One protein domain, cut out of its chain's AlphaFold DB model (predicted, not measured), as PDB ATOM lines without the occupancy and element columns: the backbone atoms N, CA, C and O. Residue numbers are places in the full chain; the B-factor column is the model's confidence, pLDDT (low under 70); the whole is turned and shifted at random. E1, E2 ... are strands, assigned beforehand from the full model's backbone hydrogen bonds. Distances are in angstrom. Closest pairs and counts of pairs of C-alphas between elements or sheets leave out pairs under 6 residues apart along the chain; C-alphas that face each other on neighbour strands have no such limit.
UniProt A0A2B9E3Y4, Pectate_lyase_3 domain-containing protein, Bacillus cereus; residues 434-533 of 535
ATOM      1  N   GLN A 434      15.488  12.493 -13.736       48.56
ATOM      2  CA  GLN A 434      15.784  13.219 -14.982       48.56
ATOM      3  C   GLN A 434      17.013  12.618 -15.695       48.56
ATOM      4  O   GLN A 434      18.145  12.833 -15.278       48.56
ATOM      5  N   VAL A 435      16.837  11.889 -16.796       47.84
ATOM      6  CA  VAL A 435      17.973  11.450 -17.630       47.84
ATOM      7  C   VAL A 435      18.131  12.465 -18.762       47.84
ATOM      8  O   VAL A 435      17.276  12.521 -19.636       47.84
ATOM      9  N   ARG A 436      19.163  13.320 -18.713       49.00
ATOM     10  CA  ARG A 436      19.434  14.342 -19.740       49.00
ATOM     11  C   ARG A 436      20.921  14.414 -20.070       49.00
ATOM     12  O   ARG A 436      21.756  14.188 -19.205       49.00
ATOM     13  N   ASP A 437      21.218  14.807 -21.301       44.69
ATOM     14  CA  ASP A 437      22.549  15.146 -21.825       44.69
ATOM     15  C   ASP A 437      22.879  16.650 -21.683       44.69
ATOM     16  O   ASP A 437      23.897  17.128 -22.172       44.69
ATOM     17  N   THR A 438      22.015  17.439 -21.034       52.78
ATOM     18  CA  THR A 438      22.144  18.900 -20.892       52.78
ATOM     19  C   THR A 438      21.690  19.386 -19.512       52.78
ATOM     20  O   THR A 438      20.901  18.732 -18.824       52.78
ATOM     21  N   ALA A 439      22.192  20.553 -19.085       56.03
ATOM     22  CA  ALA A 439      21.926  21.097 -17.753       56.03
ATOM     23  C   ALA A 439      20.424  21.355 -17.498       56.03
ATOM     24  O   ALA A 439      19.764  22.020 -18.299       56.03
ATOM     25  N   PRO A 440      19.856  20.886 -16.370       61.50
ATOM     26  CA  PRO A 440      18.437  21.030 -16.084       61.50
ATOM     27  C   PRO A 440      18.101  22.477 -15.710       61.50
ATOM     28  O   PRO A 440      18.505  22.980 -14.663       61.50
ATOM     29  N   GLY A 441      17.300  23.137 -16.550       55.97
ATOM     30  CA  GLY A 441      16.942  24.552 -16.384       55.97
ATOM     31  C   GLY A 441      16.035  24.888 -15.189       55.97
ATOM     32  O   GLY A 441      15.947  26.054 -14.821       55.97
ATOM     33  N   ALA A 442      15.368  23.907 -14.559       58.03
ATOM     34  CA  ALA A 442      14.382  24.144 -13.488       58.03
ATOM     35  C   ALA A 442      14.343  23.047 -12.395       58.03
ATOM     36  O   ALA A 442      13.272  22.651 -11.934       58.03
ATOM     37  N   ALA A 443      15.496  22.512 -11.978       64.19
ATOM     38  CA  ALA A 443      15.543  21.474 -10.937       64.19
ATOM     39  C   ALA A 443      15.208  22.021  -9.531       64.19
ATOM     40  O   ALA A 443      15.733  23.067  -9.132       64.19
ATOM     41  N   ARG A 444      14.398  21.288  -8.754       70.56
ATOM     42  CA  ARG A 444      14.035  21.601  -7.356       70.56
ATOM     43  C   ARG A 444      14.833  20.723  -6.388       70.56
ATOM     44  O   ARG A 444      15.493  19.773  -6.796       70.56
ATOM     45  N   VAL A 445      14.782  21.040  -5.097       78.56
ATOM     46  CA  VAL A 445      15.331  20.163  -4.050       78.56
ATOM     47  C   VAL A 445      14.649  18.792  -4.136       78.56
ATOM     48  O   VAL A 445      13.427  18.723  -4.230       78.56
ATOM     49  N   GLY A 446      15.434  17.718  -4.137       71.25
ATOM     50  CA  GLY A 446      14.991  16.335  -4.305       71.25
ATOM     51  C   GLY A 446      14.997  15.820  -5.749       71.25
ATOM     52  O   GLY A 446      14.790  14.626  -5.945       71.25
ATOM     53  N   SER A 447      15.251  16.664  -6.760       69.94
ATOM     54  CA  SER A 447      15.371  16.205  -8.152       69.94
ATOM     55  C   SER A 447      16.570  15.269  -8.307       69.94
ATOM     56  O   SER A 447      17.682  15.664  -7.989       69.94
ATOM     57  N   ILE A 448      16.358  14.059  -8.810       74.62
ATOM     58  CA  ILE A 448      17.384  13.097  -9.218       74.62
ATOM     59  C   ILE A 448      17.649  13.284 -10.710       74.62
ATOM     60  O   ILE A 448      16.725  13.504 -11.489       74.62
ATOM     61  N   ALA A 449      18.897  13.184 -11.136       72.19
ATOM     62  CA  ALA A 449      19.264  13.255 -12.530       72.19
ATOM     63  C   ALA A 449      20.484  12.387 -12.849       72.19
ATOM     64  O   ALA A 449      21.212  12.001 -11.943       72.19
ATOM     65  N   TYR A 450      20.716  12.070 -14.119       75.25
ATOM     66  CA  TYR A 450      21.933  11.389 -14.562       75.25
ATOM     67  C   TYR A 450      22.911  12.407 -15.153       75.25
ATOM     68  O   TYR A 450      22.573  13.072 -16.128       75.25
ATOM     69  N   ALA A 451      24.092  12.548 -14.553       76.12
ATOM     70  CA  ALA A 451      25.199  13.301 -15.128       76.12
ATOM     71  C   ALA A 451      25.930  12.406 -16.137       76.12
ATOM     72  O   ALA A 451      26.271  11.274 -15.803       76.12
ATOM     73  N   ASP A 452      26.172  12.903 -17.351       68.62
ATOM     74  CA  ASP A 452      26.779  12.136 -18.453       68.62
ATOM     75  C   ASP A 452      28.317  12.222 -18.482       68.62
ATOM     76  O   ASP A 452      28.962  11.679 -19.379       68.62
ATOM     77  N   GLY A 453      28.910  12.960 -17.535       70.44
ATOM     78  CA  GLY A 453      30.352  13.196 -17.444       70.44
ATOM     79  C   GLY A 453      30.958  13.942 -18.642       70.44
ATOM     80  O   GLY A 453      32.174  14.105 -18.698       70.44
ATOM     81  N   LYS A 454      30.150  14.408 -19.606       74.19
ATOM     82  CA  LYS A 454      30.615  15.031 -20.855       74.19
ATOM     83  C   LYS A 454      30.007  16.413 -21.058       74.19
ATOM     84  O   LYS A 454      30.729  17.409 -21.024       74.19
ATOM     85  N   ASN A 455      28.696  16.483 -21.260       69.69
ATOM     86  CA  ASN A 455      27.991  17.709 -21.625       69.69
ATOM     87  C   ASN A 455      27.356  18.376 -20.405       69.69
ATOM     88  O   ASN A 455      27.445  19.595 -20.239       69.69
ATOM     89  N   TRP A 456      26.767  17.584 -19.506       74.75
ATOM     90  CA  TRP A 456      26.249  18.062 -18.233       74.75
ATOM     91  C   TRP A 456      26.949  17.377 -17.062       74.75
ATOM     92  O   TRP A 456      26.653  16.253 -16.662       74.75
ATOM     93  N   ARG A 457      27.885  18.131 -16.487       79.25
ATOM     94  CA  ARG A 457      28.869  17.661 -15.513       79.25
ATOM     95  C   ARG A 457      28.851  18.482 -14.220       79.25
ATOM     96  O   ARG A 457      29.819  19.181 -13.912       79.25
ATOM     97  N   PRO A 458      27.756  18.443 -13.435       76.94
ATOM     98  CA  PRO A 458      27.681  19.183 -12.174       76.94
ATOM     99  C   PRO A 458      28.762  18.737 -11.170       76.94
ATOM    100  O   PRO A 458      29.194  19.536 -10.340       76.94
ATOM    101  N   LEU A 459      29.245  17.498 -11.304       81.50
ATOM    102  CA  LEU A 459      30.329  16.892 -10.525       81.50
ATOM    103  C   LEU A 459      31.592  16.640 -11.374       81.50
ATOM    104  O   LEU A 459      32.371  15.742 -11.072       81.50
ATOM    105  N   GLY A 460      31.798  17.409 -12.448       81.25
ATOM    106  CA  GLY A 460      32.909  17.180 -13.377       81.25
ATOM    107  C   GLY A 460      32.668  15.949 -14.255       81.25
ATOM    108  O   GLY A 460      31.524  15.547 -14.454       81.25
ATOM    109  N   ASP A 461      33.732  15.333 -14.746       78.31
ATOM    110  CA  ASP A 461      33.773  14.120 -15.582       78.31
ATOM    111  C   ASP A 461      33.132  12.854 -14.972       78.31
ATOM    112  O   ASP A 461      33.271  11.754 -15.505       78.31
ATOM    113  N   ILE A 462      32.420  12.980 -13.853       77.81
ATOM    114  CA  ILE A 462      31.706  11.877 -13.225       77.81
ATOM    115  C   ILE A 462      30.385  11.644 -13.937       77.81
ATOM    116  O   ILE A 462      29.465  12.463 -13.899       77.81
ATOM    117  N   GLU A 463      30.303  10.453 -14.508       78.19
ATOM    118  CA  GLU A 463      29.075   9.858 -14.991       78.19
ATOM    119  C   GLU A 463      28.336   9.172 -13.829       78.19
ATOM    120  O   GLU A 463      28.930   8.408 -13.061       78.19
ATOM    121  N   GLY A 464      27.041   9.446 -13.669       75.56
ATOM    122  CA  GLY A 464      26.235   8.774 -12.651       75.56
ATOM    123  C   GLY A 464      25.007   9.534 -12.165       75.56
ATOM    124  O   GLY A 464      24.754  10.685 -12.514       75.56
ATOM    125  N   LEU A 465      24.224   8.862 -11.321       78.81
ATOM    126  CA  LEU A 465      23.012   9.423 -10.727       78.81
ATOM    127  C   LEU A 465      23.349  10.437  -9.628       78.81
ATOM    128  O   LEU A 465      24.066  10.118  -8.680       78.81
ATOM    129  N   VAL A 466      22.766  11.626  -9.721       80.56
ATOM    130  CA  VAL A 466      22.901  12.749  -8.793       80.56
ATOM    131  C   VAL A 466      21.540  13.214  -8.289       80.56
ATOM    132  O   VAL A 466      20.551  13.088  -8.990       80.56
ATOM    133  N   VAL A 467      21.465  13.780  -7.090       84.56
ATOM    134  CA  VAL A 467      20.271  14.394  -6.506       84.56
ATOM    135  C   VAL A 467      20.560  15.838  -6.109       84.56
ATOM    136  O   VAL A 467      21.629  16.152  -5.586       84.56
ATOM    137  N   LYS A 468      19.613  16.737  -6.366       82.25
ATOM    138  CA  LYS A 468      19.690  18.140  -5.981       82.25
ATOM    139  C   LYS A 468      19.275  18.292  -4.527       82.25
ATOM    140  O   LYS A 468      18.164  17.930  -4.154       82.25
ATOM    141  N   ILE A 469      20.145  18.847  -3.700       81.75
ATOM    142  CA  ILE A 469      19.894  19.043  -2.267       81.75
ATOM    143  C   ILE A 469      19.489  20.491  -1.957       81.75
ATOM    144  O   ILE A 469      19.464  21.355  -2.835       81.75
ATOM    145  N   SER A 470      19.103  20.754  -0.705       83.06
ATOM    146  CA  SER A 470      18.480  22.016  -0.267       83.06
ATOM    147  C   SER A 470      19.339  23.263  -0.475       83.06
ATOM    148  O   SER A 470      18.800  24.349  -0.660       83.06
ATOM    149  N   ASN A 471      20.662  23.109  -0.508       77.25
ATOM    150  CA  ASN A 471      21.611  24.191  -0.774       77.25
ATOM    151  C   ASN A 471      21.816  24.475  -2.279       77.25
ATOM    152  O   ASN A 471      22.684  25.264  -2.639       77.25
ATOM    153  N   GLY A 472      21.054  23.820  -3.160       76.12
ATOM    154  CA  GLY A 472      21.127  23.994  -4.610       76.12
ATOM    155  C   GLY A 472      22.202  23.160  -5.312       76.12
ATOM    156  O   GLY A 472      22.187  23.114  -6.543       76.12
ATOM    157  N   ALA A 473      23.081  22.476  -4.572       80.31
ATOM    158  CA  ALA A 473      24.109  21.602  -5.131       80.31
ATOM    159  C   ALA A 473      23.533  20.259  -5.606       80.31
ATOM    160  O   ALA A 473      22.498  19.795  -5.123       80.31
ATOM    161  N   TRP A 474      24.248  19.621  -6.530       83.06
ATOM    162  CA  TRP A 474      24.018  18.237  -6.934       83.06
ATOM    163  C   TRP A 474      24.984  17.330  -6.179       83.06
ATOM    164  O   TRP A 474      26.163  17.654  -6.070       83.06
ATOM    165  N   VAL A 475      24.498  16.205  -5.663       85.75
ATOM    166  CA  VAL A 475      25.317  15.193  -4.983       85.75
ATOM    167  C   VAL A 475      25.028  13.818  -5.579       85.75
ATOM    168  O   VAL A 475      23.880  13.549  -5.906       85.75
ATOM    169  N   PRO A 476      26.013  12.934  -5.750       86.31
ATOM    170  CA  PRO A 476      25.781  11.606  -6.292       86.31
ATOM    171  C   PRO A 476      24.973  10.750  -5.309       86.31
ATOM    172  O   PRO A 476      25.130  10.850  -4.094       86.31
ATOM    173  N   LEU A 477      24.098   9.902  -5.847       81.75
ATOM    174  CA  LEU A 477      23.296   8.944  -5.077       81.75
ATOM    175  C   LEU A 477      24.065   7.673  -4.707       81.75
ATOM    176  O   LEU A 477      23.602   6.892  -3.882       81.75
ATOM    177  N   GLN A 478      25.215   7.451  -5.339       80.56
ATOM    178  CA  GLN A 478      26.089   6.312  -5.096       80.56
ATOM    179  C   GLN A 478      27.490   6.803  -4.716       80.56
ATOM    180  O   GLN A 478      27.886   7.898  -5.135       80.56
ATOM    181  N   PRO A 479      28.259   6.013  -3.946       83.31
ATOM    182  CA  PRO A 479      29.669   6.286  -3.719       83.31
ATOM    183  C   PRO A 479      30.418   6.465  -5.045       83.31
ATOM    184  O   PRO A 479      30.271   5.670  -5.973       83.31
ATOM    185  N   VAL A 480      31.232   7.515  -5.130       83.56
ATOM    186  CA  VAL A 480      32.041   7.806  -6.318       83.56
ATOM    187  C   VAL A 480      33.412   7.163  -6.158       83.56
ATOM    188  O   VAL A 480      34.065   7.368  -5.135       83.56
ATOM    189  N   TYR A 481      33.863   6.451  -7.192       84.69
ATOM    190  CA  TYR A 481      35.182   5.817  -7.244       84.69
ATOM    191  C   TYR A 481      36.063   6.426  -8.343       84.69
ATOM    192  O   TYR A 481      35.683   6.403  -9.520       84.69
ATOM    193  N   ARG A 482      37.259   6.917  -7.992       83.06
ATOM    194  CA  ARG A 482      38.225   7.531  -8.931       83.06
ATOM    195  C   ARG A 482      39.659   7.060  -8.711       83.06
ATOM    196  O   ARG A 482      40.000   6.599  -7.628       83.06
ATOM    197  N   ASP A 483      40.496   7.273  -9.722       84.31
ATOM    198  CA  ASP A 483      41.948   7.061  -9.647       84.31
ATOM    199  C   ASP A 483      42.707   8.330  -9.207       84.31
ATOM    200  O   ASP A 483      43.888   8.275  -8.870       84.31
ATOM    201  N   SER A 484      42.031   9.483  -9.184       86.06
ATOM    202  CA  SER A 484      42.586  10.788  -8.795       86.06
ATOM    203  C   SER A 484      41.536  11.713  -8.163       86.06
ATOM    204  O   SER A 484      40.330  11.533  -8.368       86.06
ATOM    205  N   SER A 485      41.990  12.721  -7.405       86.25
ATOM    206  CA  SER A 485      41.119  13.804  -6.925       86.25
ATOM    207  C   SER A 485      40.494  14.572  -8.098       86.25
ATOM    208  O   SER A 485      41.179  14.782  -9.101       86.25
ATOM    209  N   PRO A 486      39.239  15.043  -7.984       87.06
ATOM    210  CA  PRO A 486      38.622  15.868  -9.014       87.06
ATOM    211  C   PRO A 486      39.431  17.124  -9.334       87.06
ATOM    212  O   PRO A 486      39.898  17.826  -8.438       87.06
ATOM    213  N   THR A 487      39.545  17.421 -10.625       87.44
ATOM    214  CA  THR A 487      40.140  18.656 -11.162       87.44
ATOM    215  C   THR A 487      39.090  19.599 -11.759       87.44
ATOM    216  O   THR A 487      39.396  20.741 -12.087       87.44
ATOM    217  N   GLU A 488      37.838  19.147 -11.855       84.88
ATOM    218  CA  GLU A 488      36.679  19.897 -12.341       84.88
ATOM    219  C   GLU A 488      35.400  19.512 -11.567       84.88
ATOM    220  O   GLU A 488      35.422  18.614 -10.723       84.88
ATOM    221  N   GLY A 489      34.284  20.200 -11.831       80.25
ATOM    222  CA  GLY A 489      33.010  20.014 -11.116       80.25
ATOM    223  C   GLY A 489      32.851  20.925  -9.903       80.25
ATOM    224  O   GLY A 489      33.816  21.548  -9.484       80.25
ATOM    225  N   THR A 490      31.643  21.047  -9.346       84.25
ATOM    226  CA  THR A 490      31.397  21.859  -8.137       84.25
ATOM    227  C   THR A 490      31.150  20.957  -6.938       84.25
ATOM    228  O   THR A 490      30.245  20.126  -6.958       84.25
ATOM    229  N   TRP A 491      31.937  21.145  -5.881       85.31
ATOM    230  CA  TRP A 491      32.035  20.200  -4.775       85.31
ATOM    231  C   TRP A 491      31.814  20.866  -3.423       85.31
ATOM    232  O   TRP A 491      32.292  21.971  -3.167       85.31
ATOM    233  N   ILE A 492      31.102  20.170  -2.537       84.62
ATOM    234  CA  ILE A 492      30.849  20.626  -1.167       84.62
ATOM    235  C   ILE A 492      31.956  20.154  -0.220       84.62
ATOM    236  O   ILE A 492      32.497  19.057  -0.370       84.62
ATOM    237  N   ARG A 493      32.258  20.961   0.801       87.00
ATOM    238  CA  ARG A 493      33.178  20.576   1.877       87.00
ATOM    239  C   ARG A 493      32.682  19.301   2.566       87.00
ATOM    240  O   ARG A 493      31.499  19.174   2.862       87.00
ATOM    241  N   GLY A 494      33.598  18.381   2.842       85.88
ATOM    242  CA  GLY A 494      33.332  17.078   3.443       85.88
ATOM    243  C   GLY A 494      32.937  15.993   2.442       85.88
ATOM    244  O   GLY A 494      32.816  14.841   2.850       85.88
ATOM    245  N   PHE A 495      32.765  16.314   1.152       86.44
ATOM    246  CA  PHE A 495      32.463  15.304   0.140       86.44
ATOM    247  C   PHE A 495      33.608  14.292   0.019       86.44
ATOM    248  O   PHE A 495      34.762  14.696  -0.127       86.44
ATOM    249  N   GLN A 496      33.293  12.996   0.069       88.69
ATOM    250  CA  GLN A 496      34.268  11.907   0.013       88.69
ATOM    251  C   GLN A 496      34.180  11.159  -1.316       88.69
ATOM    252  O   GLN A 496      33.099  10.781  -1.764       88.69
ATOM    253  N   ILE A 497      35.335  10.927  -1.929       87.44
ATOM    254  CA  ILE A 497      35.495  10.090  -3.114       87.44
ATOM    255  C   ILE A 497      36.406   8.944  -2.736       87.44
ATOM    256  O   ILE A 497      37.503   9.171  -2.230       87.44
ATOM    257  N   TYR A 498      35.964   7.730  -3.027       86.12
ATOM    258  CA  TYR A 498      36.743   6.534  -2.792       86.12
ATOM    259  C   TYR A 498      37.743   6.330  -3.921       86.12
ATOM    260  O   TYR A 498      37.484   6.614  -5.094       86.12
ATOM    261  N   TYR A 499      38.906   5.811  -3.570       83.88
ATOM    262  CA  TYR A 499      39.853   5.357  -4.568       83.88
ATOM    263  C   TYR A 499      39.336   4.067  -5.230       83.88
ATOM    264  O   TYR A 499      38.867   3.167  -4.533       83.88
ATOM    265  N   ARG A 500      39.409   3.949  -6.564       79.69
ATOM    266  CA  ARG A 500      38.823   2.847  -7.372       79.69
ATOM    267  C   ARG A 500      39.492   1.467  -7.178       79.69
ATOM    268  O   ARG A 500      39.122   0.518  -7.856       79.69
ATOM    269  N   SER A 501      40.354   1.317  -6.169       66.38
ATOM    270  CA  SER A 501      41.196   0.155  -5.837       66.38
ATOM    271  C   SER A 501      42.514   0.099  -6.613       66.38
ATOM    272  O   SER A 501      42.539  -0.025  -7.834       66.38
ATOM    273  N   ALA A 502      43.629   0.111  -5.875       50.50
ATOM    274  CA  ALA A 502      44.887  -0.450  -6.350       50.50
ATOM    275  C   ALA A 502      44.888  -1.939  -6.010       50.50
ATOM    276  O   ALA A 502      44.466  -2.335  -4.922       50.50
ATOM    277  N   GLY A 503      45.444  -2.749  -6.913       52.31
ATOM    278  CA  GLY A 503      45.851  -4.109  -6.593       52.31
ATOM    279  C   GLY A 503      46.586  -4.171  -5.248       52.31
ATOM    280  O   GLY A 503      47.214  -3.203  -4.819       52.31
ATOM    281  N   VAL A 504      46.466  -5.333  -4.613       50.75
ATOM    282  CA  VAL A 504      46.773  -5.755  -3.230       50.75
ATOM    283  C   VAL A 504      48.092  -5.276  -2.570       50.75
ATOM    284  O   VAL A 504      48.376  -5.678  -1.449       50.75
ATOM    285  N   GLY A 505      48.897  -4.417  -3.201       53.47
ATOM    286  CA  GLY A 505      50.194  -3.941  -2.712       53.47
ATOM    287  C   GLY A 505      50.314  -2.462  -2.307       53.47
ATOM    288  O   GLY A 505      51.363  -2.113  -1.776       53.47
ATOM    289  N   GLN A 506      49.325  -1.577  -2.532       52.69
ATOM    290  CA  GLN A 506      49.502  -0.122  -2.272       52.69
ATOM    291  C   GLN A 506      48.478   0.569  -1.346       52.69
ATOM    292  O   GLN A 506      48.615   1.764  -1.090       52.69
ATOM    293  N   ALA A 507      47.484  -0.129  -0.790       53.81
ATOM    294  CA  ALA A 507      46.350   0.524  -0.116       53.81
ATOM    295  C   ALA A 507      46.128   0.105   1.350       53.81
ATOM    296  O   ALA A 507      44.993  -0.115   1.756       53.81
ATOM    297  N   ALA A 508      47.175   0.014   2.180       59.03
ATOM    298  CA  ALA A 508      46.943  -0.195   3.616       59.03
ATOM    299  C   ALA A 508      46.318   1.050   4.290       59.03
ATOM    300  O   ALA A 508      45.486   0.912   5.179       59.03
ATOM    301  N   ASN A 509      46.662   2.261   3.819       71.31
ATOM    302  CA  ASN A 509      46.338   3.523   4.505       71.31
ATOM    303  C   ASN A 509      45.727   4.607   3.595       71.31
ATOM    304  O   ASN A 509      45.734   5.775   3.967       71.31
ATOM    305  N   PHE A 510      45.214   4.268   2.407       80.75
ATOM    306  CA  PHE A 510      44.613   5.244   1.488       80.75
ATOM    307  C   PHE A 510      43.225   4.786   1.045       80.75
ATOM    308  O   PHE A 510      43.091   3.775   0.359       80.75
ATOM    309  N   LEU A 511      42.197   5.526   1.465       80.31
ATOM    310  CA  LEU A 511      40.796   5.234   1.158       80.31
ATOM    311  C   LEU A 511      40.252   6.132   0.043       80.31
ATOM    312  O   LEU A 511      39.343   5.720  -0.677       80.31
ATOM    313  N   GLY A 512      40.818   7.330  -0.127       87.88
ATOM    314  CA  GLY A 512      40.434   8.251  -1.188       87.88
ATOM    315  C   GLY A 512      40.674   9.713  -0.828       87.88
ATOM    316  O   GLY A 512      41.597  10.041  -0.081       87.88
ATOM    317  N   TRP A 513      39.840  10.603  -1.359       90.00
ATOM    318  CA  TRP A 513      39.957  12.047  -1.158       90.00
ATOM    319  C   TRP A 513      38.720  12.637  -0.493       90.00
ATOM    320  O   TRP A 513      37.595  12.231  -0.776       90.00
ATOM    321  N   VAL A 514      38.935  13.632   0.364       90.31
ATOM    322  CA  VAL A 514      37.883  14.453   0.961       90.31
ATOM    323  C   VAL A 514      38.061  15.907   0.536       90.31
ATOM    324  O   VAL A 514      39.172  16.440   0.555       90.31
ATOM    325  N   CYS A 515      36.968  16.557   0.147       89.94
ATOM    326  CA  CYS A 515      36.955  17.977  -0.175       89.94
ATOM    327  C   CYS A 515      37.072  18.792   1.127       89.94
ATOM    328  O   CYS A 515      36.127  18.878   1.911       89.94
ATOM    329  N   ALA A 516      38.245  19.348   1.414       89.38
ATOM    330  CA  ALA A 516      38.526  20.136   2.611       89.38
ATOM    331  C   ALA A 516      37.910  21.543   2.555       89.38
ATOM    332  O   ALA A 516      37.503  22.067   3.596       89.38
ATOM    333  N   GLU A 517      37.781  22.114   1.355       90.75
ATOM    334  CA  GLU A 517      37.158  23.417   1.092       90.75
ATOM    335  C   GLU A 517      36.276  23.332  -0.156       90.75
ATOM    336  O   GLU A 517      36.719  22.839  -1.193       90.75
ATOM    337  N   ALA A 518      35.029  23.803  -0.055       87.50
ATOM    338  CA  ALA A 518      34.077  23.777  -1.164       87.50
ATOM    339  C   ALA A 518      34.547  24.663  -2.332       87.50
ATOM    340  O   ALA A 518      35.127  25.724  -2.106       87.50
ATOM    341  N   GLY A 519      34.253  24.272  -3.573       84.81
ATOM    342  CA  GLY A 519      34.601  25.074  -4.747       84.81
ATOM    343  C   GLY A 519      34.497  24.322  -6.070       84.81
ATOM    344  O   GLY A 519      33.965  23.213  -6.133       84.81
ATOM    345  N   THR A 520      35.043  24.932  -7.124       86.69
ATOM    346  CA  THR A 520      35.088  24.377  -8.482       86.69
ATOM    347  C   THR A 520      36.553  24.245  -8.928       86.69
ATOM    348  O   THR A 520      37.065  25.184  -9.534       86.69
ATOM    349  N   PRO A 521      37.280  23.154  -8.588       81.38
ATOM    350  CA  PRO A 521      36.810  21.870  -8.041       81.38
ATOM    351  C   PRO A 521      36.853  21.703  -6.510       81.38
ATOM    352  O   PRO A 521      36.584  20.611  -6.016       81.38
ATOM    353  N   GLY A 522      37.190  22.744  -5.746       86.25
ATOM    354  CA  GLY A 522      37.412  22.646  -4.296       86.25
ATOM    355  C   GLY A 522      38.826  22.161  -3.953       86.25
ATOM    356  O   GLY A 522      39.602  21.797  -4.837       86.25
ATOM    357  N   VAL A 523      39.185  22.184  -2.668       90.75
ATOM    358  CA  VAL A 523      40.512  21.752  -2.191       90.75
ATOM    359  C   VAL A 523      40.422  20.312  -1.705       90.75
ATOM    360  O   VAL A 523      39.727  20.037  -0.730       90.75
ATOM    361  N   TRP A 524      41.129  19.385  -2.349       89.69
ATOM    362  CA  TRP A 524      41.063  17.952  -2.039       89.69
ATOM    363  C   TRP A 524      42.257  17.483  -1.219       89.69
ATOM    364  O   TRP A 524      43.401  17.765  -1.560       89.69
ATOM    365  N   ARG A 525      41.989  16.713  -0.162       89.12
ATOM    366  CA  ARG A 525      43.015  16.093   0.688       89.12
ATOM    367  C   ARG A 525      42.852  14.583   0.716       89.12
ATOM    368  O   ARG A 525      41.727  14.088   0.631       89.12
ATOM    369  N   ARG A 526      43.955  13.847   0.847       86.94
ATOM    370  CA  ARG A 526      43.911  12.388   0.997       86.94
ATOM    371  C   ARG A 526      43.365  12.017   2.380       86.94
ATOM    372  O   ARG A 526      43.650  12.695   3.370       86.94
ATOM    373  N   TYR A 527      42.592  10.935   2.455       82.94
ATOM    374  CA  TYR A 527      42.182  10.329   3.721       82.94
ATOM    375  C   TYR A 527      42.345   8.806   3.692       82.94
ATOM    376  O   TYR A 527      42.295   8.162   2.638       82.94
ATOM    377  N   GLY A 528      42.547   8.232   4.874       74.44
ATOM    378  CA  GLY A 528      42.803   6.813   5.064       74.44
ATOM    379  C   GLY A 528      42.477   6.337   6.472       74.44
ATOM    380  O   GLY A 528      41.940   7.091   7.287       74.44
ATOM    381  N   VAL A 529      42.812   5.082   6.773       61.38
ATOM    382  CA  VAL A 529      42.667   4.525   8.123       61.38
ATOM    383  C   VAL A 529      43.674   5.226   9.049       61.38
ATOM    384  O   VAL A 529      44.855   4.901   9.041       61.38
ATOM    385  N   GLY A 530      43.220   6.223   9.820       57.12
ATOM    386  CA  GLY A 530      43.975   6.805  10.942       57.12
ATOM    387  C   GLY A 530      44.291   8.308  10.909       57.12
ATOM    388  O   GLY A 530      44.581   8.846  11.973       57.12
ATOM    389  N   ALA A 531      44.204   9.020   9.777       57.03
ATOM    390  CA  ALA A 531      44.304  10.492   9.739       57.03
ATOM    391  C   ALA A 531      43.881  11.080   8.377       57.03
ATOM    392  O   ALA A 531      44.059  10.454   7.333       57.03
ATOM    393  N   ILE A 532      43.354  12.311   8.393       58.56
ATOM    394  CA  ILE A 532      43.318  13.213   7.225       58.56
ATOM    395  C   ILE A 532      44.685  13.908   7.180       58.56
ATOM    396  O   ILE A 532      45.153  14.319   8.243       58.56
ATOM    397  N   GLU A 533      45.307  14.064   6.004       57.28
ATOM    398  CA  GLU A 533      46.510  14.906   5.851       57.28
ATOM    399  C   GLU A 533      46.239  16.306   6.448       57.28
ATOM    400  O   GLU A 533      45.475  17.112   5.901       57.28
TER     401      GLU A 533
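This is residues 434 to 533 of the 535 residues of the protein "Pectate_lyase_3 domain-containing protein" of Bacillus cereus (UniProt A0A2B9E3Y4). With little regular structure, this elongated domain has two small meanders, each strand the antiparallel neighbour of the one before: E4 E5 E6 toward one end and E1 E2 E3 toward the other. The 100 printed residues have no named helix and six strands, E1 to E6 along the chain, holding 30 residues, class all strand. The whole is compact, radius of gyration of the C-alphas 14.2 A, spans 45 by 25 by 20 A.

E5, residues 512 to 517, forms hairpins with E6, residues 523 to 528, at 141 degrees, N 514 to O 525 2.8 A, and E4, residues 496 to 499, at 152 degrees, N 497 to O 513 2.9 A. E2, residues 463 to 468, forms hairpins with E1, residues 448 to 452, at 149 degrees, N 449 to O 466 2.7 A, and E3, residues 474 to 476, at 129 degrees, N 467 to O 475 2.7 A; these N and O pairs are within hydrogen-bond range. E3 and E4 are apart.

E6 measures 16.8 A, E5 15.7 A and E2 15.4 A. C-alpha 448 is at (17.384, 13.097, -9.218), C-alpha 528 at (42.803, 6.813, 5.064).

The farthest C-alphas, Ala 442 and Gly 505, are 46.8 A apart. The printed part has no cut; links E3 to E4 and E4 to E5 are long. Confidence is under 70 for 26 residues, among them 434 to 443, 501 to 508 and 529 to 533.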